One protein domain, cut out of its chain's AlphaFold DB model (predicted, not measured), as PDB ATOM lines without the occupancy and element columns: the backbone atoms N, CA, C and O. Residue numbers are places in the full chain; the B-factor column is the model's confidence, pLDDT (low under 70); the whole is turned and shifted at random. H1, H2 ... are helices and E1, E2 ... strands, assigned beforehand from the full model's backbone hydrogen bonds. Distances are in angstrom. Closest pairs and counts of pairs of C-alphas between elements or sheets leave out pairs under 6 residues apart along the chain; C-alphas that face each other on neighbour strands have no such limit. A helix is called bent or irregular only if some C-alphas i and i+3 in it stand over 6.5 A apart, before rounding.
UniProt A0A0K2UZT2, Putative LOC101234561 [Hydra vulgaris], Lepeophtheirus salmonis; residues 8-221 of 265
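This is residues 8 to 221 of the 265 residues of the protein "Putative LOC101234561 [Hydra vulgaris]" of Lepeophtheirus salmonis (UniProt A0A0K2UZT2). An elongated body of helices is built round the long helix H6: H5 folds back along it, H2 packs on residues 120 to 123 of H6, H1 and H8 meet its other half, and H4 packs on H1 with the short H3 next to it. H10 runs from H8 toward the opposite end of the body, where the small strand hairpin E1 and E2 lies. The printed part has 214 residues, with two named strands and ten named helices in the order E1, E2, then H1 to H10; the two-stranded sheet is antiparallel and the class is mostly helix. It is compact, with a radius of gyration of the C-alphas of 18.2 A, and spans 62 by 40 by 38 A.

E1, residues 8 to 10, begins at C-alpha 8 (-18.121, -56.659, 27.820), and E2 is residues 13 to 19, 14.1 A long. H1 is residues 24 to 38, 21.3 A. H2, residues 57 to 66, is only just irregular: C-alphas 61 and 64 are 6.6 A apart. H3 is residues 80 to 83, H4 93 to 99 and H5 102 to 114, 18.3 A. H6, residues 118 to 137, is 29.8 A long and begins at (19.966, -33.579, 17.034). H7 is residues 144 to 148, H8 162 to 179, 25.8 A, and H9 187 to 190. H10, residues 193 to 208, is 22.5 A and ends at (-22.416, -39.550, 28.636).

H6 is the hub. It forms a helical hairpin with H5, opposite ways at a shallow tilt of 20 degrees, closest at C-alphas 105 and 124, 5.1 A. H2 touches H6 at C-alphas 59 and 120, 6.2 A, only just about perpendicular at 73 degrees. With residues 24 to 28 alone H1 touches H6, closest at C-alphas 24 and 137, 6.8 A. H4 touches H1 at C-alphas 96 and 29, 6.3 A, and H3 at C-alphas 95 and 82, 4.6 A. H8 touches H6 at a steep tilt of 55 degrees, C-alphas 163 and 136 being closest at 6.4 A. H10 touches H8, opposite ways at 26 degrees, closest at C-alphas 193 and 171, 5.3 A. H9 touches H8 at C-alphas 190 and 174, 6.4 A; H7 touches no helix. Helix packing is part aligned, part crossed. In the hairpin E1 and E2, N 10 and O 16 are 2.9 A apart, within hydrogen-bond range. Every O i to N i+4 pair is within range in H1, H4, H7, H8 and H10; H2 has 4 of 6, H5 7 of 9 and H6 14 of 16, while H3 and H9 are too short for such a pair.

The farthest C-alphas, of Gln 12 and His 69, are 64.5 A apart. The printed part has no cut; the links H1 to H2, H2 to H3 and H7 to H8 are long. Mean pLDDT of the printed part is 93.0, with residues 46 to 50 under 70.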
ATOM      1  N   ILE A   8     -17.117 -55.587  27.888       95.44
ATOM      2  CA  ILE A   8     -18.121 -56.659  27.820       95.44
ATOM      3  C   ILE A   8     -19.438 -56.173  28.446       95.44
ATOM      4  O   ILE A   8     -19.389 -55.257  29.274       95.44
ATOM      5  N   PRO A   9     -20.600 -56.743  28.078       95.31
ATOM      6  CA  PRO A   9     -21.858 -56.416  28.744       95.31
ATOM      7  C   PRO A   9     -21.813 -56.823  30.221       95.31
ATOM      8  O   PRO A   9     -21.165 -57.808  30.594       95.31
ATOM      9  N   TYR A  10     -22.491 -56.057  31.071       94.25
ATOM     10  CA  TYR A  10     -22.627 -56.390  32.481       94.25
ATOM     11  C   TYR A  10     -23.548 -57.619  32.646       94.25
ATOM     12  O   TYR A  10     -24.646 -57.628  32.091       94.25
ATOM     13  N   PRO A  11     -23.157 -58.658  33.415       94.19
ATOM     14  CA  PRO A  11     -23.877 -59.938  33.437       94.19
ATOM     15  C   PRO A  11     -25.335 -59.893  33.906       94.19
ATOM     16  O   PRO A  11     -26.070 -60.842  33.656       94.19
ATOM     17  N   GLN A  12     -25.741 -58.851  34.634       93.56
ATOM     18  CA  GLN A  12     -27.109 -58.720  35.154       93.56
ATOM     19  C   GLN A  12     -27.913 -57.627  34.432       93.56
ATOM     20  O   GLN A  12     -29.104 -57.496  34.690       93.56
ATOM     21  N   GLU A  13     -27.279 -56.834  33.562       92.88
ATOM     22  CA  GLU A  13     -27.900 -55.691  32.885       92.88
ATOM     23  C   GLU A  13     -27.141 -55.401  31.581       92.88
ATOM     24  O   GLU A  13     -26.097 -54.754  31.585       92.88
ATOM     25  N   GLU A  14     -27.644 -55.899  30.451       89.69
ATOM     26  CA  GLU A  14     -26.914 -55.859  29.171       89.69
ATOM     27  C   GLU A  14     -26.665 -54.442  28.629       89.69
ATOM     28  O   GLU A  14     -25.763 -54.242  27.815       89.69
ATOM     29  N   THR A  15     -27.437 -53.452  29.087       89.12
ATOM     30  CA  THR A  15     -27.261 -52.035  28.735       89.12
ATOM     31  C   THR A  15     -25.983 -51.445  29.330       89.12
ATOM     32  O   THR A  15     -25.406 -50.526  28.746       89.12
ATOM     33  N   LYS A  16     -25.497 -51.996  30.451       93.00
ATOM     34  CA  LYS A  16     -24.274 -51.549  31.123       93.00
ATOM     35  C   LYS A  16     -23.046 -52.275  30.609       93.00
ATOM     36  O   LYS A  16     -23.096 -53.422  30.161       93.00
ATOM     37  N   LYS A  17     -21.897 -51.610  30.718       94.19
ATOM     38  CA  LYS A  17     -20.621 -52.106  30.193       94.19
ATOM     39  C   LYS A  17     -19.573 -52.233  31.291       94.19
ATOM     40  O   LYS A  17     -19.385 -51.341  32.111       94.19
ATOM     41  N   ILE A  18     -18.822 -53.331  31.259       95.38
ATOM     42  CA  ILE A  18     -17.592 -53.500  32.034       95.38
ATOM     43  C   ILE A  18     -16.417 -53.223  31.102       95.38
ATOM     44  O   ILE A  18     -16.151 -54.004  30.186       95.38
ATOM     45  N   HIS A  19     -15.704 -52.126  31.340       95.94
ATOM     46  CA  HIS A  19     -14.506 -51.768  30.581       95.94
ATOM     47  C   HIS A  19     -13.278 -52.523  31.105       95.94
ATOM     48  O   HIS A  19     -13.060 -52.629  32.311       95.94
ATOM     49  N   LEU A  20     -12.466 -53.054  30.190       95.31
ATOM     50  CA  LEU A  20     -11.344 -53.940  30.504       95.31
ATOM     51  C   LEU A  20     -10.008 -53.226  30.282       95.31
ATOM     52  O   LEU A  20      -9.551 -53.075  29.146       95.31
ATOM     53  N   LEU A  21      -9.370 -52.826  31.382       94.06
ATOM     54  CA  LEU A  21      -8.083 -52.130  31.393       94.06
ATOM     55  C   LEU A  21      -6.974 -53.027  31.951       94.06
ATOM     56  O   LEU A  21      -7.188 -53.781  32.902       94.06
ATOM     57  N   PHE A  22      -5.760 -52.898  31.409       94.94
ATOM     58  CA  PHE A  22      -4.564 -53.360  32.112       94.94
ATOM     59  C   PHE A  22      -4.093 -52.272  33.070       94.94
ATOM     60  O   PHE A  22      -4.358 -51.094  32.853       94.94
ATOM     61  N   ASP A  23      -3.377 -52.660  34.125       94.94
ATOM     62  CA  ASP A  23      -2.885 -51.703  35.111       94.94
ATOM     63  C   ASP A  23      -1.920 -50.682  34.464       94.94
ATOM     64  O   ASP A  23      -0.806 -51.064  34.071       94.94
ATOM     65  N   PRO A  24      -2.286 -49.384  34.416       95.19
ATOM     66  CA  PRO A  24      -1.463 -48.331  33.824       95.19
ATOM     67  C   PRO A  24      -0.030 -48.279  34.365       95.19
ATOM     68  O   PRO A  24       0.914 -48.017  33.619       95.19
ATOM     69  N   VAL A  25       0.160 -48.593  35.654       95.50
ATOM     70  CA  VAL A  25       1.484 -48.596  36.292       95.50
ATOM     71  C   VAL A  25       2.399 -49.653  35.673       95.50
ATOM     72  O   VAL A  25       3.610 -49.459  35.565       95.50
ATOM     73  N   HIS A  26       1.845 -50.800  35.276       94.38
ATOM     74  CA  HIS A  26       2.615 -51.844  34.603       94.38
ATOM     75  C   HIS A  26       2.886 -51.497  33.142       94.38
ATOM     76  O   HIS A  26       4.005 -51.722  32.691       94.38
ATOM     77  N   ASN A  27       1.938 -50.869  32.449       95.12
ATOM     78  CA  ASN A  27       2.146 -50.390  31.082       95.12
ATOM     79  C   ASN A  27       3.332 -49.414  31.012       95.12
ATOM     80  O   ASN A  27       4.233 -49.590  30.192       95.12
ATOM     81  N   PHE A  28       3.394 -48.455  31.943       96.25
ATOM     82  CA  PHE A  28       4.496 -47.493  32.044       96.25
ATOM     83  C   PHE A  28       5.853 -48.179  32.278       96.25
ATOM     84  O   PHE A  28       6.837 -47.885  31.599       96.25
ATOM     85  N   LYS A  29       5.899 -49.164  33.187       95.69
ATOM     86  CA  LYS A  29       7.109 -49.965  33.436       95.69
ATOM     87  C   LYS A  29       7.527 -50.810  32.235       95.69
ATOM     88  O   LYS A  29       8.719 -50.969  32.001       95.69
ATOM     89  N   ASN A  30       6.581 -51.359  31.483       95.94
ATOM     90  CA  ASN A  30       6.894 -52.200  30.331       95.94
ATOM     91  C   ASN A  30       7.521 -51.385  29.193       95.94
ATOM     92  O   ASN A  30       8.515 -51.829  28.625       95.94
ATOM     93  N   ILE A  31       7.019 -50.171  28.930       96.12
ATOM     94  CA  ILE A  31       7.630 -49.242  27.962       96.12
ATOM     95  C   ILE A  31       9.069 -48.915  28.375       96.12
ATOM     96  O   ILE A  31       9.987 -49.033  27.567       96.12
ATOM     97  N   TYR A  32       9.283 -48.581  29.650       96.38
ATOM     98  CA  TYR A  32      10.618 -48.355  30.204       96.38
ATOM     99  C   TYR A  32      11.557 -49.550  30.019       96.38
ATOM    100  O   TYR A  32      12.676 -49.389  29.539       96.38
ATOM    101  N   ASN A  33      11.097 -50.749  30.379       95.62
ATOM    102  CA  ASN A  33      11.896 -51.963  30.275       95.62
ATOM    103  C   ASN A  33      12.269 -52.265  28.818       95.62
ATOM    104  O   ASN A  33      13.418 -52.616  28.559       95.62
ATOM    105  N   CYS A  34      11.339 -52.077  27.872       95.81
ATOM    106  CA  CYS A  34      11.623 -52.214  26.442       95.81
ATOM    107  C   CYS A  34      12.670 -51.191  25.995       95.81
ATOM    108  O   CYS A  34      13.666 -51.571  25.385       95.81
ATOM    109  N   PHE A  35      12.500 -49.916  26.356       95.69
ATOM    110  CA  PHE A  35      13.443 -48.867  25.972       95.69
ATOM    111  C   PHE A  35      14.851 -49.139  26.514       95.69
ATOM    112  O   PHE A  35      15.840 -49.049  25.789       95.69
ATOM    113  N   GLN A  36      14.945 -49.575  27.768       94.25
ATOM    114  CA  GLN A  36      16.215 -49.937  28.382       94.25
ATOM    115  C   GLN A  36      16.864 -51.170  27.721       94.25
ATOM    116  O   GLN A  36      18.088 -51.222  27.583       94.25
ATOM    117  N   GLN A  37      16.068 -52.178  27.351       93.31
ATOM    118  CA  GLN A  37      16.556 -53.442  26.796       93.31
ATOM    119  C   GLN A  37      16.973 -53.313  25.328       93.31
ATOM    120  O   GLN A  37      18.057 -53.772  24.968       93.31
ATOM    121  N   VAL A  38      16.131 -52.695  24.500       93.81
ATOM    122  CA  VAL A  38      16.383 -52.504  23.064       93.81
ATOM    123  C   VAL A  38      17.417 -51.401  22.829       93.81
ATOM    124  O   VAL A  38      18.169 -51.456  21.861       93.81
ATOM    125  N   LYS A  39      17.543 -50.458  23.774       93.31
ATOM    126  CA  LYS A  39      18.428 -49.283  23.753       93.31
ATOM    127  C   LYS A  39      18.024 -48.257  22.702       93.31
ATOM    128  O   LYS A  39      17.787 -47.118  23.077       93.31
ATOM    129  N   VAL A  40      17.918 -48.649  21.436       95.62
ATOM    130  CA  VAL A  40      17.509 -47.775  20.331       95.62
ATOM    131  C   VAL A  40      16.155 -48.230  19.812       95.62
ATOM    132  O   VAL A  40      16.024 -49.340  19.310       95.62
ATOM    133  N   LEU A  41      15.146 -47.382  19.960       94.81
ATOM    134  CA  LEU A  41      13.814 -47.622  19.415       94.81
ATOM    135  C   LEU A  41      13.757 -47.098  17.981       94.81
ATOM    136  O   LEU A  41      14.371 -46.079  17.681       94.81
ATOM    137  N   GLU A  42      13.000 -47.759  17.113       93.81
ATOM    138  CA  GLU A  42      12.703 -47.259  15.769       93.81
ATOM    139  C   GLU A  42      11.219 -46.917  15.691       93.81
ATOM    140  O   GLU A  42      10.373 -47.776  15.452       93.81
ATOM    141  N   CYS A  43      10.905 -45.656  15.982       92.38
ATOM    142  CA  CYS A  43       9.536 -45.176  16.085       92.38
ATOM    143  C   CYS A  43       9.045 -44.644  14.725       92.38
ATOM    144  O   CYS A  43       9.790 -43.924  14.048       92.38
ATOM    145  N   PRO A  44       7.800 -44.959  14.313       89.88
ATOM    146  CA  PRO A  44       7.205 -44.380  13.111       89.88
ATOM    147  C   PRO A  44       6.992 -42.869  13.271       89.88
ATOM    148  O   PRO A  44       6.948 -42.342  14.385       89.88
ATOM    149  N   SER A  45       6.819 -42.176  12.148       79.62
ATOM    150  CA  SER A  45       6.454 -40.760  12.114       79.62
ATOM    151  C   SER A  45       5.043 -40.555  12.667       79.62
ATOM    152  O   SER A  45       4.081 -40.904  11.995       79.62
ATOM    153  N   THR A  46       4.890 -39.970  13.857       65.00
ATOM    154  CA  THR A  46       3.574 -39.507  14.342       65.00
ATOM    155  C   THR A  46       3.703 -38.312  15.284       65.00
ATOM    156  O   THR A  46       4.795 -37.999  15.757       65.00
ATOM    157  N   LEU A  47       2.564 -37.643  15.525       56.78
ATOM    158  CA  LEU A  47       2.405 -36.424  16.329       56.78
ATOM    159  C   LEU A  47       3.333 -35.286  15.900       56.78
ATOM    160  O   LEU A  47       4.254 -34.880  16.601       56.78
ATOM    161  N   GLY A  48       3.047 -34.746  14.714       58.62
ATOM    162  CA  GLY A  48       3.697 -33.536  14.210       58.62
ATOM    163  C   GLY A  48       5.063 -33.759  13.556       58.62
ATOM    164  O   GLY A  48       5.648 -32.793  13.072       58.62
ATOM    165  N   ARG A  49       5.558 -35.004  13.487       68.56
ATOM    166  CA  ARG A  49       6.744 -35.372  12.699       68.56
ATOM    167  C   ARG A  49       6.373 -36.000  11.361       68.56
ATOM    168  O   ARG A  49       5.525 -36.884  11.297       68.56
ATOM    169  N   SER A  50       7.070 -35.565  10.315       68.06
ATOM    170  CA  SER A  50       7.036 -36.160   8.974       68.06
ATOM    171  C   SER A  50       7.957 -37.373   8.831       68.06
ATOM    172  O   SER A  50       7.807 -38.142   7.891       68.06
ATOM    173  N   GLU A  51       8.911 -37.545   9.747       81.88
ATOM    174  CA  GLU A  51       9.970 -38.551   9.655       81.88
ATOM    175  C   GLU A  51       9.947 -39.503  10.850       81.88
ATOM    176  O   GLU A  51       9.485 -39.159  11.944       81.88
ATOM    177  N   THR A  52      10.447 -40.717  10.622       88.25
ATOM    178  CA  THR A  52      10.733 -41.668  11.693       88.25
ATOM    179  C   THR A  52      11.802 -41.098  12.617       88.25
ATOM    180  O   THR A  52      12.614 -40.258  12.225       88.25
ATOM    181  N   PHE A  53      11.802 -41.542  13.868       90.25
ATOM    182  CA  PHE A  53      12.749 -41.047  14.860       90.25
ATOM    183  C   PHE A  53      13.302 -42.186  15.700       90.25
ATOM    184  O   PHE A  53      12.667 -43.238  15.852       90.25
ATOM    185  N   ARG A  54      14.520 -41.994  16.216       93.75
ATOM    186  CA  ARG A  54      15.316 -43.064  16.830       93.75
ATOM    187  C   ARG A  54      15.737 -42.722  18.261       93.75
ATOM    188  O   ARG A  54      16.900 -42.398  18.509       93.75
ATOM    189  N   PRO A  55      14.811 -42.789  19.236       94.44
ATOM    190  CA  PRO A  55      15.133 -42.598  20.645       94.44
ATOM    191  C   PRO A  55      16.201 -43.590  21.097       94.44
ATOM    192  O   PRO A  55      16.060 -44.794  20.883       94.44
ATOM    193  N   ASN A  56      17.234 -43.104  21.783       95.75
ATOM    194  CA  ASN A  56      18.333 -43.925  22.270       95.75
ATOM    195  C   ASN A  56      18.515 -43.736  23.778       95.75
ATOM    196  O   ASN A  56      18.829 -42.654  24.272       95.75
ATOM    197  N   PHE A  57      18.363 -44.823  24.527       96.62
ATOM    198  CA  PHE A  57      18.525 -44.841  25.974       96.62
ATOM    199  C   PHE A  57      19.959 -44.482  26.401       96.62
ATOM    200  O   PHE A  57      20.171 -44.032  27.528       96.62
ATOM    201  N   ALA A  58      20.951 -44.655  25.518       95.62
ATOM    202  CA  ALA A  58      22.324 -44.224  25.765       95.62
ATOM    203  C   ALA A  58      22.423 -42.708  25.999       95.62
ATOM    204  O   ALA A  58      23.121 -42.308  26.924       95.62
ATOM    205  N   HIS A  59      21.628 -41.887  25.302       95.56
ATOM    206  CA  HIS A  59      21.630 -40.436  25.511       95.56
ATOM    207  C   HIS A  59      21.274 -40.071  26.957       95.56
ATOM    208  O   HIS A  59      21.891 -39.196  27.555       95.56
ATOM    209  N   LEU A  60      20.334 -40.798  27.577       96.25
ATOM    210  CA  LEU A  60      19.992 -40.608  28.993       96.25
ATOM    211  C   LEU A  60      21.128 -41.051  29.925       96.25
ATOM    212  O   LEU A  60      21.302 -40.482  31.001       96.25
ATOM    213  N   ARG A  61      21.919 -42.054  29.527       95.94
ATOM    214  CA  ARG A  61      23.104 -42.492  30.281       95.94
ATOM    215  C   ARG A  61      24.263 -41.515  30.195       95.94
ATOM    216  O   ARG A  61      25.080 -41.511  31.107       95.94
ATOM    217  N   GLU A  62      24.326 -40.706  29.147       94.75
ATOM    218  CA  GLU A  62      25.363 -39.690  28.966       94.75
ATOM    219  C   GLU A  62      25.136 -38.460  29.851       94.75
ATOM    220  O   GLU A  62      26.107 -37.851  30.306       94.75
ATOM    221  N   ILE A  63      23.877 -38.134  30.172       94.94
ATOM    222  CA  ILE A  63      23.524 -36.939  30.958       94.94
ATOM    223  C   ILE A  63      24.287 -36.849  32.292       94.94
ATOM    224  O   ILE A  63      24.906 -35.815  32.530       94.94
ATOM    225  N   PRO A  64      24.348 -37.885  33.157       94.50
ATOM    226  CA  PRO A  64      25.091 -37.780  34.413       94.50
ATOM    227  C   PRO A  64      26.586 -37.483  34.246       94.50
ATOM    228  O   PRO A  64      27.176 -36.890  35.150       94.50
ATOM    229  N   PHE A  65      27.192 -37.903  33.127       93.06
ATOM    230  CA  PHE A  65      28.598 -37.632  32.819       93.06
ATOM    231  C   PHE A  65      28.783 -36.200  32.325       93.06
ATOM    232  O   PHE A  65      29.652 -35.498  32.846       93.06
ATOM    233  N   LYS A  66      27.921 -35.737  31.407       91.88
ATOM    234  CA  LYS A  66      27.878 -34.330  30.972       91.88
ATOM    235  C   LYS A  66      27.656 -33.387  32.153       91.88
ATOM    236  O   LYS A  66      28.279 -32.337  32.236       91.88
ATOM    237  N   GLU A  67      26.843 -33.811  33.118       94.19
ATOM    238  CA  GLU A  67      26.536 -33.022  34.307       94.19
ATOM    239  C   GLU A  67      27.462 -33.264  35.507       94.19
ATOM    240  O   GLU A  67      27.192 -32.784  36.612       94.19
ATOM    241  N   SER A  68      28.545 -34.025  35.339       92.25
ATOM    242  CA  SER A  68      29.406 -34.443  36.455       92.25
ATOM    243  C   SER A  68      30.097 -33.272  37.164       92.25
ATOM    244  O   SER A  68      30.266 -33.316  38.383       92.25
ATOM    245  N   HIS A  69      30.432 -32.213  36.424       91.19
ATOM    246  CA  HIS A  69      31.103 -31.021  36.943       91.19
ATOM    247  C   HIS A  69      30.139 -29.926  37.428       91.19
ATOM    248  O   HIS A  69      30.575 -28.974  38.080       91.19
ATOM    249  N   PHE A  70      28.834 -30.039  37.150       90.44
ATOM    250  CA  PHE A  70      27.869 -29.035  37.594       90.44
ATOM    251  C   PHE A  70      27.469 -29.256  39.053       90.44
ATOM    252  O   PHE A  70      27.074 -30.347  39.467       90.44
ATOM    253  N   LYS A  71      27.496 -28.169  39.832       90.62
ATOM    254  CA  LYS A  71      26.990 -28.155  41.216       90.62
ATOM    255  C   LYS A  71      25.472 -28.332  41.275       90.62
ATOM    256  O   LYS A  71      24.957 -28.913  42.225       90.62
ATOM    257  N   VAL A  72      24.766 -27.829  40.264       91.94
ATOM    258  CA  VAL A  72      23.316 -27.963  40.106       91.94
ATOM    259  C   VAL A  72      23.058 -28.656  38.780       91.94
ATOM    260  O   VAL A  72      23.456 -28.162  37.731       91.94
ATOM    261  N   LYS A  73      22.416 -29.820  38.849       93.56
ATOM    262  CA  LYS A  73      22.147 -30.683  37.698       93.56
ATOM    263  C   LYS A  73      20.782 -30.375  37.108       93.56
ATOM    264  O   LYS A  73      19.816 -30.237  37.863       93.56
ATOM    265  N   GLN A  74      20.676 -30.317  35.784       92.94
ATOM    266  CA  GLN A  74      19.389 -30.121  35.133       92.94
ATOM    267  C   GLN A  74      18.537 -31.378  35.314       92.94
ATOM    268  O   GLN A  74      17.433 -31.293  35.858       92.94
ATOM    269  N   ALA A  75      19.086 -32.559  35.014       95.81
ATOM    270  CA  ALA A  75      18.442 -33.854  35.240       95.81
ATOM    271  C   ALA A  75      18.554 -34.349  36.696       95.81
ATOM    272  O   ALA A  75      18.837 -35.515  36.957       95.81
ATOM    273  N   HIS A  76      18.275 -33.491  37.679       94.56
ATOM    274  CA  HIS A  76      18.438 -33.797  39.109       94.56
ATOM    275  C   HIS A  76      17.633 -35.007  39.633       94.56
ATOM    276  O   HIS A  76      17.959 -35.547  40.691       94.56
ATOM    277  N   LYS A  77      16.567 -35.439  38.941       95.62
ATOM    278  CA  LYS A  77      15.826 -36.669  39.283       95.62
ATOM    279  C   LYS A  77      16.420 -37.931  38.665       95.62
ATOM    280  O   LYS A  77      16.097 -39.023  39.131       95.62
ATOM    281  N   LEU A  78      17.261 -37.806  37.642       95.62
ATOM    282  CA  LEU A  78      17.835 -38.938  36.934       95.62
ATOM    283  C   LEU A  78      18.942 -39.566  37.781       95.62
ATOM    284  O   LEU A  78      19.989 -38.974  38.029       95.62
ATOM    285  N   THR A  79      18.703 -40.789  38.246       93.12
ATOM    286  CA  THR A  79      19.657 -41.513  39.093       93.12
ATOM    287  C   THR A  79      20.350 -42.618  38.308       93.12
ATOM    288  O   THR A  79      19.750 -43.236  37.428       93.12
ATOM    289  N   LEU A  80      21.590 -42.955  38.681       93.62
ATOM    290  CA  LEU A  80      22.305 -44.098  38.094       93.62
ATOM    291  C   LEU A  80      21.526 -45.411  38.256       93.62
ATOM    292  O   LEU A  80      21.525 -46.248  37.357       93.62
ATOM    293  N   LYS A  81      20.789 -45.553  39.364       94.81
ATOM    294  CA  LYS A  81      19.893 -46.685  39.626       94.81
ATOM    295  C   LYS A  81      18.707 -46.743  38.658       94.81
ATOM    296  O   LYS A  81      18.267 -47.831  38.313       94.81
ATOM    297  N   ALA A  82      18.202 -45.598  38.198       95.12
ATOM    298  CA  ALA A  82      17.163 -45.535  37.170       95.12
ATOM    299  C   ALA A  82      17.705 -45.790  35.750       95.12
ATOM    300  O   ALA A  82      16.950 -46.158  34.860       95.12
ATOM    301  N   LEU A  83      19.009 -45.632  35.522       95.94
ATOM    302  CA  LEU A  83      19.653 -45.915  34.233       95.94
ATOM    303  C   LEU A  83      20.145 -47.369  34.122       95.94
ATOM    304  O   LEU A  83      20.204 -47.946  33.028       95.94
ATOM    305  N   ASN A  84      20.488 -47.963  35.266       94.06
ATOM    306  CA  ASN A  84      21.039 -49.309  35.390       94.06
ATOM    307  C   ASN A  84      20.371 -50.106  36.533       94.06
ATOM    308  O   ASN A  84      21.071 -50.561  37.438       94.06
ATOM    309  N   PRO A  85      19.033 -50.282  36.538       93.94
ATOM    310  CA  PRO A  85      18.365 -51.122  37.525       93.94
ATOM    311  C   PRO A  85      18.751 -52.597  37.400       93.94
ATOM    312  O   PRO A  85      18.853 -53.158  36.303       93.94
ATOM    313  N   THR A  86      18.824 -53.261  38.547       92.69
ATOM    314  CA  THR A  86      18.749 -54.721  38.656       92.69
ATOM    315  C   THR A  86      17.353 -55.238  38.279       92.69
ATOM    316  O   THR A  86      16.377 -54.487  38.215       92.69
ATOM    317  N   ASN A  87      17.212 -56.553  38.082       87.50
ATOM    318  CA  ASN A  87      15.921 -57.166  37.740       87.50
ATOM    319  C   ASN A  87      14.819 -56.892  38.778       87.50
ATOM    320  O   ASN A  87      13.665 -56.687  38.405       87.50
ATOM    321  N   LEU A  88      15.166 -56.831  40.068       85.31
ATOM    322  CA  LEU A  88      14.216 -56.472  41.126       85.31
ATOM    323  C   LEU A  88      13.812 -54.996  41.033       85.31
ATOM    324  O   LEU A  88      12.639 -54.649  41.172       85.31
ATOM    325  N   GLU A  89      14.773 -54.120  40.751       90.44
ATOM    326  CA  GLU A  89      14.568 -52.673  40.690       90.44
ATOM    327  C   GLU A  89      13.740 -52.231  39.481       90.44
ATOM    328  O   GLU A  89      12.986 -51.268  39.603       90.44
ATOM    329  N   LYS A  90      13.762 -52.971  38.364       87.06
ATOM    330  CA  LYS A  90      12.878 -52.739  37.199       87.06
ATOM    331  C   LYS A  90      11.385 -52.741  37.549       87.06
ATOM    332  O   LYS A  90      10.555 -52.210  36.814       87.06
ATOM    333  N   THR A  91      11.011 -53.328  38.686       85.31
ATOM    334  CA  THR A  91       9.619 -53.343  39.154       85.31
ATOM    335  C   THR A  91       9.202 -52.054  39.878       85.31
ATOM    336  O   THR A  91       8.002 -51.840  40.098       85.31
ATOM    337  N   ILE A  92      10.161 -51.183  40.219       91.81
ATOM    338  CA  ILE A  92       9.976 -49.969  41.020       91.81
ATOM    339  C   ILE A  92       9.571 -48.800  40.118       91.81
ATOM    340  O   ILE A  92      10.396 -48.208  39.425       91.81
ATOM    341  N   VAL A  93       8.303 -48.387  40.210       93.88
ATOM    342  CA  VAL A  93       7.755 -47.272  39.411       93.88
ATOM    343  C   VAL A  93       8.513 -45.955  39.611       93.88
ATOM    344  O   VAL A  93       8.644 -45.187  38.671       93.88
ATOM    345  N   LYS A  94       9.087 -45.708  40.799       95.62
ATOM    346  CA  LYS A  94       9.859 -44.482  41.074       95.62
ATOM    347  C   LYS A  94      11.093 -44.331  40.179       95.62
ATOM    348  O   LYS A  94      11.483 -43.210  39.881       95.62
ATOM    349  N   LEU A  95      11.717 -45.438  39.769       96.25
ATOM    350  CA  LEU A  95      12.866 -45.392  38.862       96.25
ATOM    351  C   LEU A  95      12.426 -45.071  37.437       96.25
ATOM    352  O   LEU A  95      13.073 -44.291  36.750       96.25
ATOM    353  N   VAL A  96      11.283 -45.617  37.031       96.69
ATOM    354  CA  VAL A  96      10.676 -45.309  35.737       96.69
ATOM    355  C   VAL A  96      10.256 -43.844  35.666       96.69
ATOM    356  O   VAL A  96      10.572 -43.146  34.706       96.69
ATOM    357  N   ASP A  97       9.622 -43.353  36.731       97.12
ATOM    358  CA  ASP A  97       9.259 -41.948  36.866       97.12
ATOM    359  C   ASP A  97      10.495 -41.040  36.798       97.12
ATOM    360  O   ASP A  97      10.474 -40.053  36.077       97.12
ATOM    361  N   ALA A  98      11.605 -41.407  37.443       97.44
ATOM    362  CA  ALA A  98      12.858 -40.655  37.367       97.44
ATOM    363  C   ALA A  98      13.418 -40.535  35.936       97.44
ATOM    364  O   ALA A  98      13.928 -39.476  35.574       97.44
ATOM    365  N   VAL A  99      13.313 -41.587  35.119       97.56
ATOM    366  CA  VAL A  99      13.779 -41.581  33.720       97.56
ATOM    367  C   VAL A  99      12.942 -40.649  32.857       97.56
ATOM    368  O   VAL A  99      13.492 -39.822  32.139       97.56
ATOM    369  N   PHE A 100      11.620 -40.732  32.970       97.75
ATOM    370  CA  PHE A 100      10.720 -39.905  32.170       97.75
ATOM    371  C   PHE A 100      10.400 -38.559  32.823       97.75
ATOM    372  O   PHE A 100       9.507 -37.867  32.355       97.75
ATOM    373  N   HIS A 101      11.012 -38.200  33.954       97.38
ATOM    374  CA  HIS A 101      10.710 -36.953  34.668       97.38
ATOM    375  C   HIS A 101      10.999 -35.733  33.787       97.38
ATOM    376  O   HIS A 101      11.920 -35.751  32.974       97.38
ATOM    377  N   GLU A 102      10.261 -34.645  33.985       95.69
ATOM    378  CA  GLU A 102      10.364 -33.412  33.199       95.69
ATOM    379  C   GLU A 102      11.796 -32.859  33.189       95.69
ATOM    380  O   GLU A 102      12.287 -32.406  32.161       95.69
ATOM    381  N   SER A 103      12.511 -32.978  34.309       96.31
ATOM    382  CA  SER A 103      13.935 -32.622  34.399       96.31
ATOM    383  C   SER A 103      14.837 -33.503  33.529       96.31
ATOM    384  O   SER A 103      15.786 -33.019  32.921       96.31
ATOM    385  N   SER A 104      14.545 -34.804  33.483       97.12
ATOM    386  CA  SER A 104      15.306 -35.812  32.740       97.12
ATOM    387  C   SER A 104      15.023 -35.740  31.241       97.12
ATOM    388  O   SER A 104      15.883 -36.100  30.452       97.12
ATOM    389  N   ILE A 105      13.847 -35.236  30.856       97.19
ATOM    390  CA  ILE A 105      13.494 -34.857  29.480       97.19
ATOM    391  C   ILE A 105      14.152 -33.524  29.104       97.19
ATOM    392  O   ILE A 105      14.636 -33.353  27.986       97.19
ATOM    393  N   GLY A 106      14.165 -32.566  30.035       95.94
ATOM    394  CA  GLY A 106      14.699 -31.226  29.817       95.94
ATOM    395  C   GLY A 106      16.195 -31.210  29.511       95.94
ATOM    396  O   GLY A 106      16.615 -30.441  28.651       95.94
ATOM    397  N   ALA A 107      16.984 -32.076  30.154       95.12
ATOM    398  CA  ALA A 107      18.426 -32.127  29.918       95.12
ATOM    399  C   ALA A 107      18.781 -32.536  28.473       95.12
ATOM    400  O   ALA A 107      19.508 -31.789  27.821       95.12
ATOM    401  N   PRO A 108      18.218 -33.609  27.882       94.62
ATOM    402  CA  PRO A 108      18.423 -33.881  26.467       94.62
ATOM    403  C   PRO A 108      17.964 -32.763  25.527       94.62
ATOM    404  O   PRO A 108      18.655 -32.488  24.553       94.62
ATOM    405  N   LYS A 109      16.859 -32.061  25.828       94.12
ATOM    406  CA  LYS A 109      16.425 -30.887  25.040       94.12
ATOM    407  C   LYS A 109      17.423 -29.729  25.090       94.12
ATOM    408  O   LYS A 109      17.503 -28.939  24.152       94.12
ATOM    409  N   TYR A 110      18.113 -29.580  26.214       92.88
ATOM    410  CA  TYR A 110      19.137 -28.563  26.391       92.88
ATOM    411  C   TYR A 110      20.394 -28.928  25.598       92.88
ATOM    412  O   TYR A 110      20.790 -28.168  24.717       92.88
ATOM    413  N   TYR A 111      20.926 -30.139  25.790       90.69
ATOM    414  CA  TYR A 111      22.121 -30.592  25.073       90.69
ATOM    415  C   TYR A 111      21.902 -30.768  23.568       90.69
ATOM    416  O   TYR A 111      22.823 -30.530  22.794       90.69
ATOM    417  N   SER A 112      20.682 -31.076  23.108       91.38
ATOM    418  CA  SER A 112      20.399 -31.087  21.667       91.38
ATOM    419  C   SER A 112      20.607 -29.715  21.019       91.38
ATOM    420  O   SER A 112      20.933 -29.640  19.839       91.38
ATOM    421  N   LYS A 113      20.400 -28.630  21.779       89.31
ATOM    422  CA  LYS A 113      20.584 -27.250  21.310       89.31
ATOM    423  C   LYS A 113      22.015 -26.760  21.507       89.31
ATOM    424  O   LYS A 113      22.547 -26.122  20.611       89.31
ATOM    425  N   GLU A 114      22.607 -27.031  22.669       84.88
ATOM    426  CA  GLU A 114      23.954 -26.562  23.019       84.88
ATOM    427  C   GLU A 114      25.041 -27.291  22.217       84.88
ATOM    428  O   GLU A 114      25.894 -26.646  21.613       84.88
ATOM    429  N   ASP A 115      24.955 -28.621  22.129       81.19
ATOM    430  CA  ASP A 115      25.965 -29.463  21.475       81.19
ATOM    431  C   ASP A 115      25.624 -29.755  19.999       81.19
ATOM    432  O   ASP A 115      26.239 -30.619  19.372       81.19
ATOM    433  N   ASN A 116      24.585 -29.107  19.453       74.75
ATOM    434  CA  ASN A 116      24.006 -29.384  18.130       74.75
ATOM    435  C   ASN A 116      23.745 -30.888  17.874       74.75
ATOM    436  O   ASN A 116      23.832 -31.383  16.748       74.75
ATOM    437  N   THR A 117      23.461 -31.646  18.938       78.62
ATOM    438  CA  THR A 117      23.285 -33.098  18.866       78.62
ATOM    439  C   THR A 117      21.810 -33.418  18.657       78.62
ATOM    440  O   THR A 117      21.063 -33.690  19.601       78.62
ATOM    441  N   GLN A 118      21.371 -33.377  17.398       79.38
ATOM    442  CA  GLN A 118      19.966 -33.579  17.034       79.38
ATOM    443  C   GLN A 118      19.407 -34.930  17.524       79.38
ATOM    444  O   GLN A 118      18.221 -35.031  17.819       79.38
ATOM    445  N   GLU A 119      20.245 -35.950  17.709       84.44
ATOM    446  CA  GLU A 119      19.839 -37.278  18.197       84.44
ATOM    447  C   GLU A 119      19.253 -37.254  19.629       84.44
ATOM    448  O   GLU A 119      18.376 -38.055  19.977       84.44
ATOM    449  N   PHE A 120      19.661 -36.291  20.466       92.81
ATOM    450  CA  PHE A 120      19.090 -36.109  21.807       92.81
ATOM    451  C   PHE A 120      17.634 -35.631  21.747       92.81
ATOM    452  O   PHE A 120      16.844 -35.939  22.647       92.81
ATOM    453  N   LYS A 121      17.254 -34.934  20.667       92.19
ATOM    454  CA  LYS A 121      15.888 -34.454  20.438       92.19
ATOM    455  C   LYS A 121      14.906 -35.619  20.325       92.19
ATOM    456  O   LYS A 121      13.884 -35.604  21.002       92.19
ATOM    457  N   ASP A 122      15.250 -36.663  19.572       92.50
ATOM    458  CA  ASP A 122      14.404 -37.857  19.408       92.50
ATOM    459  C   ASP A 122      14.113 -38.531  20.748       92.50
ATOM    460  O   ASP A 122      12.992 -38.951  21.039       92.50
ATOM    461  N   THR A 123      15.134 -38.599  21.601       94.94
ATOM    462  CA  THR A 123      15.017 -39.202  22.930       94.94
ATOM    463  C   THR A 123      14.169 -38.351  23.865       94.94
ATOM    464  O   THR A 123      13.359 -38.895  24.621       94.94
ATOM    465  N   ALA A 124      14.322 -37.026  23.803       94.81
ATOM    466  CA  ALA A 124      13.489 -36.096  24.553       94.81
ATOM    467  C   ALA A 124      12.017 -36.181  24.143       94.81
ATOM    468  O   ALA A 124      11.156 -36.272  25.013       94.81
ATOM    469  N   GLU A 125      11.731 -36.169  22.841       92.81
ATOM    470  CA  GLU A 125      10.370 -36.202  22.303       92.81
ATOM    471  C   GLU A 125       9.659 -37.508  22.651       92.81
ATOM    472  O   GLU A 125       8.550 -37.479  23.181       92.81
ATOM    473  N   PHE A 126      10.327 -38.654  22.477       94.38
ATOM    474  CA  PHE A 126       9.789 -39.935  22.935       94.38
ATOM    475  C   PHE A 126       9.487 -39.927  24.433       94.38
ATOM    476  O   PHE A 126       8.422 -40.359  24.876       94.38
ATOM    477  N   SER A 127      10.429 -39.425  25.231       96.19
ATOM    478  CA  SER A 127      10.293 -39.409  26.684       96.19
ATOM    479  C   SER A 127       9.164 -38.483  27.139       96.19
ATOM    480  O   SER A 127       8.427 -38.827  28.063       96.19
ATOM    481  N   GLU A 128       8.984 -37.345  26.471       95.31
ATOM    482  CA  GLU A 128       7.864 -36.429  26.679       95.31
ATOM    483  C   GLU A 128       6.536 -37.067  26.297       95.31
ATOM    484  O   GLU A 128       5.563 -36.957  27.042       95.31
ATOM    485  N   PHE A 129       6.505 -37.809  25.196       93.12
ATOM    486  CA  PHE A 129       5.309 -38.501  24.755       93.12
ATOM    487  C   PHE A 129       4.850 -39.566  25.761       93.12
ATOM    488  O   PHE A 129       3.690 -39.584  26.188       93.12
ATOM    489  N   VAL A 130       5.783 -40.393  26.243       95.81
ATOM    490  CA  VAL A 130       5.522 -41.379  27.303       95.81
ATOM    491  C   VAL A 130       5.141 -40.692  28.623       95.81
ATOM    492  O   VAL A 130       4.233 -41.150  29.322       95.81
ATOM    493  N   ARG A 131       5.789 -39.574  28.973       97.12
ATOM    494  CA  ARG A 131       5.458 -38.783  30.167       97.12
ATOM    495  C   ARG A 131       4.039 -38.226  30.092       97.12
ATOM    496  O   ARG A 131       3.316 -38.325  31.079       97.12
ATOM    497  N   THR A 132       3.623 -37.672  28.959       96.19
ATOM    498  CA  THR A 132       2.264 -37.148  28.757       96.19
ATOM    499  C   THR A 132       1.218 -38.238  28.955       96.19
ATOM    500  O   THR A 132       0.303 -38.053  29.757       96.19
ATOM    501  N   MET A 133       1.427 -39.411  28.350       96.00
ATOM    502  CA  MET A 133       0.588 -40.591  28.574       96.00
ATOM    503  C   MET A 133       0.458 -40.934  30.065       96.00
ATOM    504  O   MET A 133      -0.653 -41.086  30.579       96.00
ATOM    505  N   TRP A 134       1.583 -41.014  30.782       97.25
ATOM    506  CA  TRP A 134       1.581 -41.359  32.203       97.25
ATOM    507  C   TRP A 134       0.892 -40.296  33.067       97.25
ATOM    508  O   TRP A 134       0.167 -40.631  34.002       97.25
ATOM    509  N   ASN A 135       1.084 -39.017  32.744       97.06
ATOM    510  CA  ASN A 135       0.476 -37.911  33.474       97.06
ATOM    511  C   ASN A 135      -1.053 -37.958  33.417       97.06
ATOM    512  O   ASN A 135      -1.682 -37.835  34.464       97.06
ATOM    513  N   ILE A 136      -1.623 -38.192  32.229       97.12
ATOM    514  CA  ILE A 136      -3.074 -38.320  32.030       97.12
ATOM    515  C   ILE A 136      -3.618 -39.494  32.859       97.12
ATOM    516  O   ILE A 136      -4.588 -39.360  33.605       97.12
ATOM    517  N   LEU A 137      -2.962 -40.657  32.787       96.25
ATOM    518  CA  LEU A 137      -3.391 -41.870  33.497       96.25
ATOM    519  C   LEU A 137      -3.205 -41.819  35.015       96.25
ATOM    520  O   LEU A 137      -3.690 -42.708  35.717       96.25
ATOM    521  N   ASN A 138      -2.484 -40.826  35.530       96.06
ATOM    522  CA  ASN A 138      -2.180 -40.684  36.948       96.06
ATOM    523  C   ASN A 138      -2.853 -39.453  37.586       96.06
ATOM    524  O   ASN A 138      -2.495 -39.068  38.701       96.06
ATOM    525  N   VAL A 139      -3.848 -38.857  36.919       96.94
ATOM    526  CA  VAL A 139      -4.710 -37.813  37.494       96.94
ATOM    527  C   VAL A 139      -5.590 -38.428  38.587       96.94
ATOM    528  O   VAL A 139      -6.514 -39.188  38.298       96.94
ATOM    529  N   LYS A 140      -5.270 -38.138  39.854       95.25
ATOM    530  CA  LYS A 140      -5.953 -38.682  41.049       95.25
ATOM    531  C   LYS A 140      -6.760 -37.643  41.824       95.25
ATOM    532  O   LYS A 140      -7.554 -38.022  42.677       95.25
ATOM    533  N   THR A 141      -6.543 -36.362  41.551       95.19
ATOM    534  CA  THR A 141      -7.233 -35.252  42.208       95.19
ATOM    535  C   THR A 141      -7.656 -34.221  41.163       95.19
ATOM    536  O   THR A 141      -6.953 -34.076  40.156       95.19
ATOM    537  N   PRO A 142      -8.783 -33.518  41.362       93.94
ATOM    538  CA  PRO A 142      -9.256 -32.509  40.418       93.94
ATOM    539  C   PRO A 142      -8.282 -31.352  40.172       93.94
ATOM    540  O   PRO A 142      -8.250 -30.775  39.090       93.94
ATOM    541  N   GLU A 143      -7.461 -31.025  41.166       94.81
ATOM    542  CA  GLU A 143      -6.651 -29.808  41.193       94.81
ATOM    543  C   GLU A 143      -5.311 -29.965  40.462       94.81
ATOM    544  O   GLU A 143      -4.651 -28.970  40.161       94.81
ATOM    545  N   VAL A 144      -4.892 -31.196  40.144       93.56
ATOM    546  CA  VAL A 144      -3.527 -31.462  39.656       93.56
ATOM    547  C   VAL A 144      -3.222 -30.765  38.325       93.56
ATOM    548  O   VAL A 144      -2.083 -30.348  38.106       93.56
ATOM    549  N   GLY A 145      -4.222 -30.593  37.456       92.88
ATOM    550  CA  GLY A 145      -4.080 -29.840  36.208       92.88
ATOM    551  C   GLY A 145      -3.763 -28.366  36.451       92.88
ATOM    552  O   GLY A 145      -2.794 -27.844  35.896       92.88
ATOM    553  N   TYR A 146      -4.491 -27.734  37.373       92.56
ATOM    554  CA  TYR A 146      -4.263 -26.349  37.784       92.56
ATOM    555  C   TYR A 146      -2.911 -26.176  38.490       92.56
ATOM    556  O   TYR A 146      -2.101 -25.333  38.099       92.56
ATOM    557  N   GLU A 147      -2.612 -27.020  39.483       94.19
ATOM    558  CA  GLU A 147      -1.357 -26.969  40.247       94.19
ATOM    559  C   GLU A 147      -0.119 -27.132  39.358       94.19
ATOM    560  O   GLU A 147       0.926 -26.521  39.601       94.19
ATOM    561  N   LYS A 148      -0.221 -27.976  38.325       92.81
ATOM    562  CA  LYS A 148       0.860 -28.236  37.369       92.81
ATOM    563  C   LYS A 148       0.798 -27.358  36.126       92.81
ATOM    564  O   LYS A 148       1.703 -27.478  35.303       92.81
ATOM    565  N   ARG A 149      -0.214 -26.489  36.004       94.75
ATOM    566  CA  ARG A 149      -0.472 -25.638  34.831       94.75
ATOM    567  C   ARG A 149      -0.428 -26.444  33.530       94.75
ATOM    568  O   ARG A 149       0.308 -26.113  32.604       94.75
ATOM    569  N   ASN A 150      -1.143 -27.565  33.510       94.00
ATOM    570  CA  ASN A 150      -1.136 -28.511  32.403       94.00
ATOM    571  C   ASN A 150      -2.552 -29.039  32.150       94.00
ATOM    572  O   ASN A 150      -3.056 -29.850  32.926       94.00
ATOM    573  N   GLU A 151      -3.143 -28.624  31.031       94.00
ATOM    574  CA  GLU A 151      -4.507 -28.983  30.622       94.00
ATOM    575  C   GLU A 151      -4.686 -30.494  30.398       94.00
ATOM    576  O   GLU A 151      -5.749 -31.040  30.674       94.00
ATOM    577  N   LEU A 152      -3.637 -31.214  29.982       94.75
ATOM    578  CA  LEU A 152      -3.666 -32.680  29.848       94.75
ATOM    579  C   LEU A 152      -3.633 -33.404  31.204       94.75
ATOM    580  O   LEU A 152      -3.774 -34.621  31.268       94.75
ATOM    581  N   ARG A 153      -3.412 -32.681  32.306       95.81
ATOM    582  CA  ARG A 153      -3.506 -33.218  33.672       95.81
ATOM    583  C   ARG A 153      -4.796 -32.818  34.372       95.81
ATOM    584  O   ARG A 153      -4.963 -33.138  35.544       95.81
ATOM    585  N   GLU A 154      -5.693 -32.119  33.697       96.25
ATOM    586  CA  GLU A 154      -7.015 -31.855  34.246       96.25
ATOM    587  C   GLU A 154      -7.897 -33.112  34.186       96.25
ATOM    588  O   GLU A 154      -7.656 -34.018  33.379       96.25
ATOM    589  N   PRO A 155      -8.931 -33.189  35.039       97.12
ATOM    590  CA  PRO A 155      -9.964 -34.207  34.922       97.12
ATOM    591  C   PRO A 155     -10.609 -34.190  33.538       97.12
ATOM    592  O   PRO A 155     -10.931 -33.128  33.001       97.12
ATOM    593  N   ILE A 156     -10.862 -35.375  32.985       97.44
ATOM    594  CA  ILE A 156     -11.575 -35.483  31.712       97.44
ATOM    595  C   ILE A 156     -13.016 -35.050  31.952       97.44
ATOM    596  O   ILE A 156     -13.657 -35.552  32.869       97.44
ATOM    597  N   SER A 157     -13.519 -34.124  31.147       96.44
ATOM    598  CA  SER A 157     -14.871 -33.579  31.280       96.44
ATOM    599  C   SER A 157     -15.443 -33.227  29.910       96.44
ATOM    600  O   SER A 157     -14.752 -33.306  28.894       96.44
ATOM    601  N   GLU A 158     -16.700 -32.788  29.860       92.31
ATOM    602  CA  GLU A 158     -17.284 -32.280  28.614       92.31
ATOM    603  C   GLU A 158     -16.488 -31.114  28.015       92.31
ATOM    604  O   GLU A 158     -16.363 -31.022  26.794       92.31
ATOM    605  N   LYS A 159     -15.917 -30.261  28.877       92.31
ATOM    606  CA  LYS A 159     -15.157 -29.066  28.487       92.31
ATOM    607  C   LYS A 159     -13.717 -29.380  28.094       92.31
ATOM    608  O   LYS A 159     -13.156 -28.676  27.262       92.31
ATOM    609  N   ASN A 160     -13.122 -30.420  28.678       92.69
ATOM    610  CA  ASN A 160     -11.746 -30.819  28.403       92.69
ATOM    611  C   ASN A 160     -11.678 -32.300  28.011       92.69
ATOM    612  O   ASN A 160     -11.701 -33.203  28.852       92.69
ATOM    613  N   LYS A 161     -11.559 -32.525  26.698       93.69
ATOM    614  CA  LYS A 161     -11.413 -33.846  26.070       93.69
ATOM    615  C   LYS A 161     -10.028 -34.062  25.453       93.69
ATOM    616  O   LYS A 161      -9.832 -35.049  24.746       93.69
ATOM    617  N   LEU A 162      -9.055 -33.185  25.725       95.00
ATOM    618  CA  LEU A 162      -7.711 -33.252  25.129       95.00
ATOM    619  C   LEU A 162      -7.028 -34.597  25.407       95.00
ATOM    620  O   LEU A 162      -6.441 -35.201  24.512       95.00
ATOM    621  N   SER A 163      -7.189 -35.110  26.627       95.12
ATOM    622  CA  SER A 163      -6.701 -36.427  27.046       95.12
ATOM    623  C   SER A 163      -7.265 -37.582  26.207       95.12
ATOM    624  O   SER A 163      -6.552 -38.549  25.934       95.12
ATOM    625  N   LEU A 164      -8.526 -37.486  25.764       95.50
ATOM    626  CA  LEU A 164      -9.161 -38.499  24.915       95.50
ATOM    627  C   LEU A 164      -8.570 -38.480  23.505       95.50
ATOM    628  O   LEU A 164      -8.241 -39.539  22.969       95.50
ATOM    629  N   SER A 165      -8.395 -37.287  22.929       94.19
ATOM    630  CA  SER A 165      -7.733 -37.111  21.633       94.19
ATOM    631  C   SER A 165      -6.306 -37.654  21.676       94.19
ATOM    632  O   SER A 165      -5.948 -38.496  20.858       94.19
ATOM    633  N   PHE A 166      -5.545 -37.292  22.714       95.38
ATOM    634  CA  PHE A 166      -4.192 -37.797  22.919       95.38
ATOM    635  C   PHE A 166      -4.143 -39.331  22.960       95.38
ATOM    636  O   PHE A 166      -3.269 -39.927  22.342       95.38
ATOM    637  N   PHE A 167      -5.065 -40.002  23.660       95.62
ATOM    638  CA  PHE A 167      -5.074 -41.469  23.686       95.62
ATOM    639  C   PHE A 167      -5.369 -42.099  22.330       95.62
ATOM    640  O   PHE A 167      -4.788 -43.140  22.026       95.62
ATOM    641  N   ARG A 168      -6.240 -41.495  21.518       93.00
ATOM    642  CA  ARG A 168      -6.505 -41.975  20.155       93.00
ATOM    643  C   ARG A 168      -5.242 -41.863  19.300       93.00
ATOM    644  O   ARG A 168      -4.855 -42.846  18.673       93.00
ATOM    645  N   ASP A 169      -4.544 -40.733  19.380       92.94
ATOM    646  CA  ASP A 169      -3.277 -40.518  18.674       92.94
ATOM    647  C   ASP A 169      -2.178 -41.470  19.171       92.94
ATOM    648  O   ASP A 169      -1.472 -42.088  18.375       92.94
ATOM    649  N   PHE A 170      -2.083 -41.676  20.488       93.75
ATOM    650  CA  PHE A 170      -1.146 -42.620  21.102       93.75
ATOM    651  C   PHE A 170      -1.399 -44.059  20.650       93.75
ATOM    652  O   PHE A 170      -0.463 -44.816  20.393       93.75
ATOM    653  N   VAL A 171      -2.664 -44.456  20.534       94.62
ATOM    654  CA  VAL A 171      -3.039 -45.781  20.038       94.62
ATOM    655  C   VAL A 171      -2.689 -45.935  18.564       94.62
ATOM    656  O   VAL A 171      -2.140 -46.974  18.203       94.62
ATOM    657  N   ASN A 172      -2.961 -44.925  17.735       93.06
ATOM    658  CA  ASN A 172      -2.600 -44.949  16.317       93.06
ATOM    659  C   ASN A 172      -1.085 -45.093  16.145       93.06
ATOM    660  O   ASN A 172      -0.645 -45.995  15.439       93.06
ATOM    661  N   PHE A 173      -0.294 -44.328  16.903       93.62
ATOM    662  CA  PHE A 173       1.159 -44.493  16.950       93.62
ATOM    663  C   PHE A 173       1.588 -45.922  17.299       93.62
ATOM    664  O   PHE A 173       2.448 -46.493  16.633       93.62
ATOM    665  N   LEU A 174       0.992 -46.531  18.330       94.25
ATOM    666  CA  LEU A 174       1.322 -47.908  18.706       94.25
ATOM    667  C   LEU A 174       0.922 -48.933  17.638       94.25
ATOM    668  O   LEU A 174       1.597 -49.952  17.510       94.25
ATOM    669  N   ILE A 175      -0.178 -48.702  16.915       93.12
ATOM    670  CA  ILE A 175      -0.615 -49.563  15.810       93.12
ATOM    671  C   ILE A 175       0.380 -49.458  14.657       93.12
ATOM    672  O   ILE A 175       0.922 -50.478  14.248       93.12
ATOM    673  N   GLU A 176       0.692 -48.243  14.211       92.69
ATOM    674  CA  GLU A 176       1.662 -48.008  13.140       92.69
ATOM    675  C   GLU A 176       3.040 -48.573  13.486       92.69
ATOM    676  O   GLU A 176       3.694 -49.196  12.650       92.69
ATOM    677  N   TRP A 177       3.473 -48.418  14.739       93.81
ATOM    678  CA  TRP A 177       4.750 -48.957  15.192       93.81
ATOM    679  C   TRP A 177       4.739 -50.487  15.226       93.81
ATOM    680  O   TRP A 177       5.709 -51.134  14.840       93.81
ATOM    681  N   GLN A 178       3.631 -51.092  15.649       94.06
ATOM    682  CA  GLN A 178       3.506 -52.543  15.609       94.06
ATOM    683  C   GLN A 178       3.500 -53.072  14.167       94.06
ATOM    684  O   GLN A 178       4.125 -54.099  13.888       94.06
ATOM    685  N   ASP A 179       2.817 -52.377  13.259       92.62
ATOM    686  CA  ASP A 179       2.644 -52.783  11.865       92.62
ATOM    687  C   ASP A 179       3.917 -52.579  11.032       92.62
ATOM    688  O   ASP A 179       4.195 -53.381  10.136       92.62
ATOM    689  N   SER A 180       4.744 -51.583  11.372       91.81
ATOM    690  CA  SER A 180       6.056 -51.379  10.744       91.81
ATOM    691  C   SER A 180       7.040 -52.515  11.035       91.81
ATOM    692  O   SER A 180       8.037 -52.655  10.328       91.81
ATOM    693  N   LYS A 181       6.768 -53.338  12.063       89.62
ATOM    694  CA  LYS A 181       7.651 -54.407  12.569       89.62
ATOM    695  C   LYS A 181       9.042 -53.902  12.966       89.62
ATOM    696  O   LYS A 181       9.976 -54.699  13.081       89.62
ATOM    697  N   ALA A 182       9.174 -52.597  13.175       89.69
ATOM    698  CA  ALA A 182      10.417 -51.984  13.587       89.69
ATOM    699  C   ALA A 182      10.791 -52.443  15.011       89.69
ATOM    700  O   ALA A 182       9.907 -52.683  15.846       89.69
ATOM    701  N   PRO A 183      12.090 -52.584  15.320       87.12
ATOM    702  CA  PRO A 183      12.538 -52.943  16.657       87.12
ATOM    703  C   PRO A 183      12.078 -51.897  17.684       87.12
ATOM    704  O   PRO A 183      12.209 -50.686  17.491       87.12
ATOM    705  N   GLY A 184      11.532 -52.363  18.808       92.25
ATOM    706  CA  GLY A 184      11.010 -51.458  19.823       92.25
ATOM    707  C   GLY A 184      10.319 -52.151  20.986       92.25
ATOM    708  O   GLY A 184      10.963 -52.650  21.906       92.25
ATOM    709  N   LEU A 185       8.988 -52.142  20.981       94.81
ATOM    710  CA  LEU A 185       8.190 -52.748  22.046       94.81
ATOM    711  C   LEU A 185       7.980 -54.249  21.797       94.81
ATOM    712  O   LEU A 185       7.956 -54.713  20.659       94.81
ATOM    713  N   THR A 186       7.799 -55.026  22.867       94.88
ATOM    714  CA  THR A 186       7.397 -56.436  22.731       94.88
ATOM    715  C   THR A 186       5.944 -56.555  22.266       94.88
ATOM    716  O   THR A 186       5.147 -55.627  22.442       94.88
ATOM    717  N   ALA A 187       5.563 -57.721  21.736       92.75
ATOM    718  CA  ALA A 187       4.188 -57.996  21.320       92.75
ATOM    719  C   ALA A 187       3.171 -57.750  22.452       92.75
ATOM    720  O   ALA A 187       2.113 -57.169  22.221       92.75
ATOM    721  N   GLU A 188       3.517 -58.122  23.685       93.00
ATOM    722  CA  GLU A 188       2.706 -57.899  24.884       93.00
ATOM    723  C   GLU A 188       2.652 -56.418  25.267       93.00
ATOM    724  O   GLU A 188       1.611 -55.925  25.693       93.00
ATOM    725  N   THR A 189       3.751 -55.680  25.093       95.06
ATOM    726  CA  THR A 189       3.785 -54.243  25.398       95.06
ATOM    727  C   THR A 189       2.964 -53.443  24.384       95.06
ATOM    728  O   THR A 189       2.316 -52.469  24.758       95.06
ATOM    729  N   PHE A 190       2.860 -53.890  23.131       95.62
ATOM    730  CA  PHE A 190       1.911 -53.309  22.177       95.62
ATOM    731  C   PHE A 190       0.442 -53.533  22.562       95.62
ATOM    732  O   PHE A 190      -0.418 -52.756  22.146       95.62
ATOM    733  N   LEU A 191       0.120 -54.524  23.406       93.75
ATOM    734  CA  LEU A 191      -1.244 -54.691  23.925       93.75
ATOM    735  C   LEU A 191      -1.659 -53.556  24.869       93.75
ATOM    736  O   LEU A 191      -2.850 -53.407  25.128       93.75
ATOM    737  N   THR A 192      -0.735 -52.706  25.332       93.31
ATOM    738  CA  THR A 192      -1.068 -51.521  26.143       93.31
ATOM    739  C   THR A 192      -2.051 -50.574  25.446       93.31
ATOM    740  O   THR A 192      -2.832 -49.919  26.137       93.31
ATOM    741  N   LYS A 193      -2.138 -50.603  24.103       94.69
ATOM    742  CA  LYS A 193      -3.192 -49.933  23.316       94.69
ATOM    743  C   LYS A 193      -4.615 -50.231  23.798       94.69
ATOM    744  O   LYS A 193      -5.459 -49.341  23.791       94.69
ATOM    745  N   GLN A 194      -4.855 -51.445  24.300       94.44
ATOM    746  CA  GLN A 194      -6.113 -51.836  24.939       94.44
ATOM    747  C   GLN A 194      -6.460 -50.916  26.108       94.44
ATOM    748  O   GLN A 194      -7.604 -50.507  26.244       94.44
ATOM    749  N   THR A 195      -5.481 -50.592  26.957       95.00
ATOM    750  CA  THR A 195      -5.710 -49.768  28.152       95.00
ATOM    751  C   THR A 195      -6.067 -48.343  27.772       95.00
ATOM    752  O   THR A 195      -6.988 -47.791  28.357       95.00
ATOM    753  N   PHE A 196      -5.385 -47.759  26.784       95.12
ATOM    754  CA  PHE A 196      -5.658 -46.386  26.348       95.12
ATOM    755  C   PHE A 196      -7.026 -46.270  25.667       95.12
ATOM    756  O   PHE A 196      -7.793 -45.372  26.000       95.12
ATOM    757  N   LEU A 197      -7.380 -47.224  24.794       95.38
ATOM    758  CA  LEU A 197      -8.717 -47.275  24.192       95.38
ATOM    759  C   LEU A 197      -9.807 -47.513  25.240       95.38
ATOM    760  O   LEU A 197     -10.808 -46.803  25.259       95.38
ATOM    761  N   ALA A 198      -9.624 -48.494  26.125       96.38
ATOM    762  CA  ALA A 198     -10.603 -48.800  27.161       96.38
ATOM    763  C   ALA A 198     -10.760 -47.649  28.165       96.38
ATOM    764  O   ALA A 198     -11.884 -47.386  28.574       96.38
ATOM    765  N   ALA A 199      -9.681 -46.939  28.517       96.75
ATOM    766  CA  ALA A 199      -9.733 -45.746  29.364       96.75
ATOM    767  C   ALA A 199     -10.484 -44.594  28.689       96.75
ATOM    768  O   ALA A 199     -11.300 -43.950  29.342       96.75
ATOM    769  N   ALA A 200     -10.243 -44.361  27.394       96.69
ATOM    770  CA  ALA A 200     -10.969 -43.346  26.638       96.69
ATOM    771  C   ALA A 200     -12.471 -43.660  26.588       96.69
ATOM    772  O   ALA A 200     -13.284 -42.818  26.961       96.69
ATOM    773  N   TYR A 201     -12.836 -44.892  26.224       96.31
ATOM    774  CA  TYR A 201     -14.237 -45.309  26.175       96.31
ATOM    775  C   TYR A 201     -14.903 -45.344  27.546       96.31
ATOM    776  O   TYR A 201     -16.081 -45.030  27.644       96.31
ATOM    777  N   LEU A 202     -14.177 -45.718  28.602       96.75
ATOM    778  CA  LEU A 202     -14.698 -45.671  29.966       96.75
ATOM    779  C   LEU A 202     -14.995 -44.230  30.379       96.75
ATOM    780  O   LEU A 202     -16.041 -43.967  30.955       96.75
ATOM    781  N   ALA A 203     -14.084 -43.300  30.090       97.12
ATOM    782  CA  ALA A 203     -14.307 -41.896  30.397       97.12
ATOM    783  C   ALA A 203     -15.508 -41.339  29.621       97.12
ATOM    784  O   ALA A 203     -16.342 -40.670  30.215       97.12
ATOM    785  N   GLU A 204     -15.639 -41.654  28.329       96.19
ATOM    786  CA  GLU A 204     -16.808 -41.261  27.531       96.19
ATOM    787  C   GLU A 204     -18.110 -41.857  28.081       96.19
ATOM    788  O   GLU A 204     -19.068 -41.114  28.264       96.19
ATOM    789  N   TYR A 205     -18.122 -43.152  28.412       95.75
ATOM    790  CA  TYR A 205     -19.274 -43.832  29.013       95.75
ATOM    791  C   TYR A 205     -19.696 -43.178  30.334       95.75
ATOM    792  O   TYR A 205     -20.860 -42.854  30.526       95.75
ATOM    793  N   LEU A 206     -18.748 -42.906  31.235       96.50
ATOM    794  CA  LEU A 206     -19.066 -42.286  32.522       96.50
ATOM    795  C   LEU A 206     -19.641 -40.872  32.366       96.50
ATOM    796  O   LEU A 206     -20.526 -40.491  33.123       96.50
ATOM    797  N   LEU A 207     -19.140 -40.098  31.401       96.06
ATOM    798  CA  LEU A 207     -19.618 -38.736  31.159       96.06
ATOM    799  C   LEU A 207     -20.991 -38.707  30.472       96.06
ATOM    800  O   LEU A 207     -21.794 -37.839  30.790       96.06
ATOM    801  N   LEU A 208     -21.235 -39.600  29.507       93.88
ATOM    802  CA  LEU A 208     -22.416 -39.550  28.636       93.88
ATOM    803  C   LEU A 208     -23.569 -40.438  29.110       93.88
ATOM    804  O   LEU A 208     -24.723 -40.068  28.925       93.88
ATOM    805  N   ASP A 209     -23.259 -41.612  29.661       92.75
ATOM    806  CA  ASP A 209     -24.247 -42.635  30.014       92.75
ATOM    807  C   ASP A 209     -24.519 -42.695  31.532       92.75
ATOM    808  O   ASP A 209     -25.575 -43.167  31.944       92.75
ATOM    809  N   GLU A 210     -23.587 -42.227  32.373       91.56
ATOM    810  CA  GLU A 210     -23.682 -42.307  33.845       91.56
ATOM    811  C   GLU A 210     -23.669 -40.923  34.541       91.56
ATOM    812  O   GLU A 210     -23.488 -40.842  35.756       91.56
ATOM    813  N   ASP A 211     -23.844 -39.833  33.781       91.69
ATOM    814  CA  ASP A 211     -23.975 -38.443  34.262       91.69
ATOM    815  C   ASP A 211     -22.828 -37.933  35.170       91.69
ATOM    816  O   ASP A 211     -23.009 -37.053  36.024       91.69
ATOM    817  N   PHE A 212     -21.603 -38.447  35.007       96.06
ATOM    818  CA  PHE A 212     -20.448 -37.912  35.734       96.06
ATOM    819  C   PHE A 212     -20.037 -36.545  35.172       96.06
ATOM    820  O   PHE A 212     -19.891 -36.359  33.969       96.06
ATOM    821  N   SER A 213     -19.730 -35.586  36.052       95.81
ATOM    822  CA  SER A 213     -19.221 -34.265  35.640       95.81
ATOM    823  C   SER A 213     -17.769 -34.299  35.153       95.81
ATOM    824  O   SER A 213     -17.354 -33.491  34.319       95.81
ATOM    825  N   SER A 214     -16.971 -35.209  35.713       96.69
ATOM    826  CA  SER A 214     -15.577 -35.408  35.339       96.69
ATOM    827  C   SER A 214     -15.069 -36.797  35.725       96.69
ATOM    828  O   SER A 214     -15.629 -37.464  36.597       96.69
ATOM    829  N   VAL A 215     -13.977 -37.224  35.090       97.56
ATOM    830  CA  VAL A 215     -13.364 -38.541  35.275       97.56
ATOM    831  C   VAL A 215     -11.881 -38.397  35.616       97.56
ATOM    832  O   VAL A 215     -11.105 -37.767  34.893       97.56
ATOM    833  N   LEU A 216     -11.475 -39.036  36.717       97.38
ATOM    834  CA  LEU A 216     -10.097 -39.089  37.209       97.38
ATOM    835  C   LEU A 216      -9.491 -40.460  36.890       97.38
ATOM    836  O   LEU A 216      -9.722 -41.438  37.605       97.38
ATOM    837  N   LEU A 217      -8.699 -40.557  35.821       96.75
ATOM    838  CA  LEU A 217      -8.207 -41.860  35.356       96.75
ATOM    839  C   LEU A 217      -7.249 -42.561  36.327       96.75
ATOM    840  O   LEU A 217      -7.167 -43.791  36.334       96.75
ATOM    841  N   GLY A 218      -6.591 -41.810  37.211       95.81
ATOM    842  CA  GLY A 218      -5.751 -42.357  38.273       95.81
ATOM    843  C   GLY A 218      -6.515 -43.190  39.308       95.81
ATOM    844  O   GLY A 218      -5.880 -43.892  40.098       95.81
ATOM    845  N   MET A 219      -7.853 -43.153  39.293       95.12
ATOM    846  CA  MET A 219      -8.709 -43.990  40.137       95.12
ATOM    847  C   MET A 219      -8.853 -45.425  39.606       95.12
ATOM    848  O   MET A 219      -9.143 -46.330  40.386       95.12
ATOM    849  N   PHE A 220      -8.572 -45.669  38.320       94.94
ATOM    850  CA  PHE A 220      -8.675 -46.991  37.677       94.94
ATOM    851  C   PHE A 220      -7.332 -47.740  37.651       94.94
ATOM    852  O   PHE A 220      -6.954 -48.367  36.663       94.94
ATOM    853  N   GLN A 221      -6.582 -47.663  38.752       93.19
ATOM    854  CA  GLN A 221      -5.278 -48.313  38.920       93.19
ATOM    855  C   GLN A 221      -5.333 -49.384  40.014       93.19
ATOM    856  O   GLN A 221      -6.135 -49.306  40.944       93.19
TER     857      GLN A 221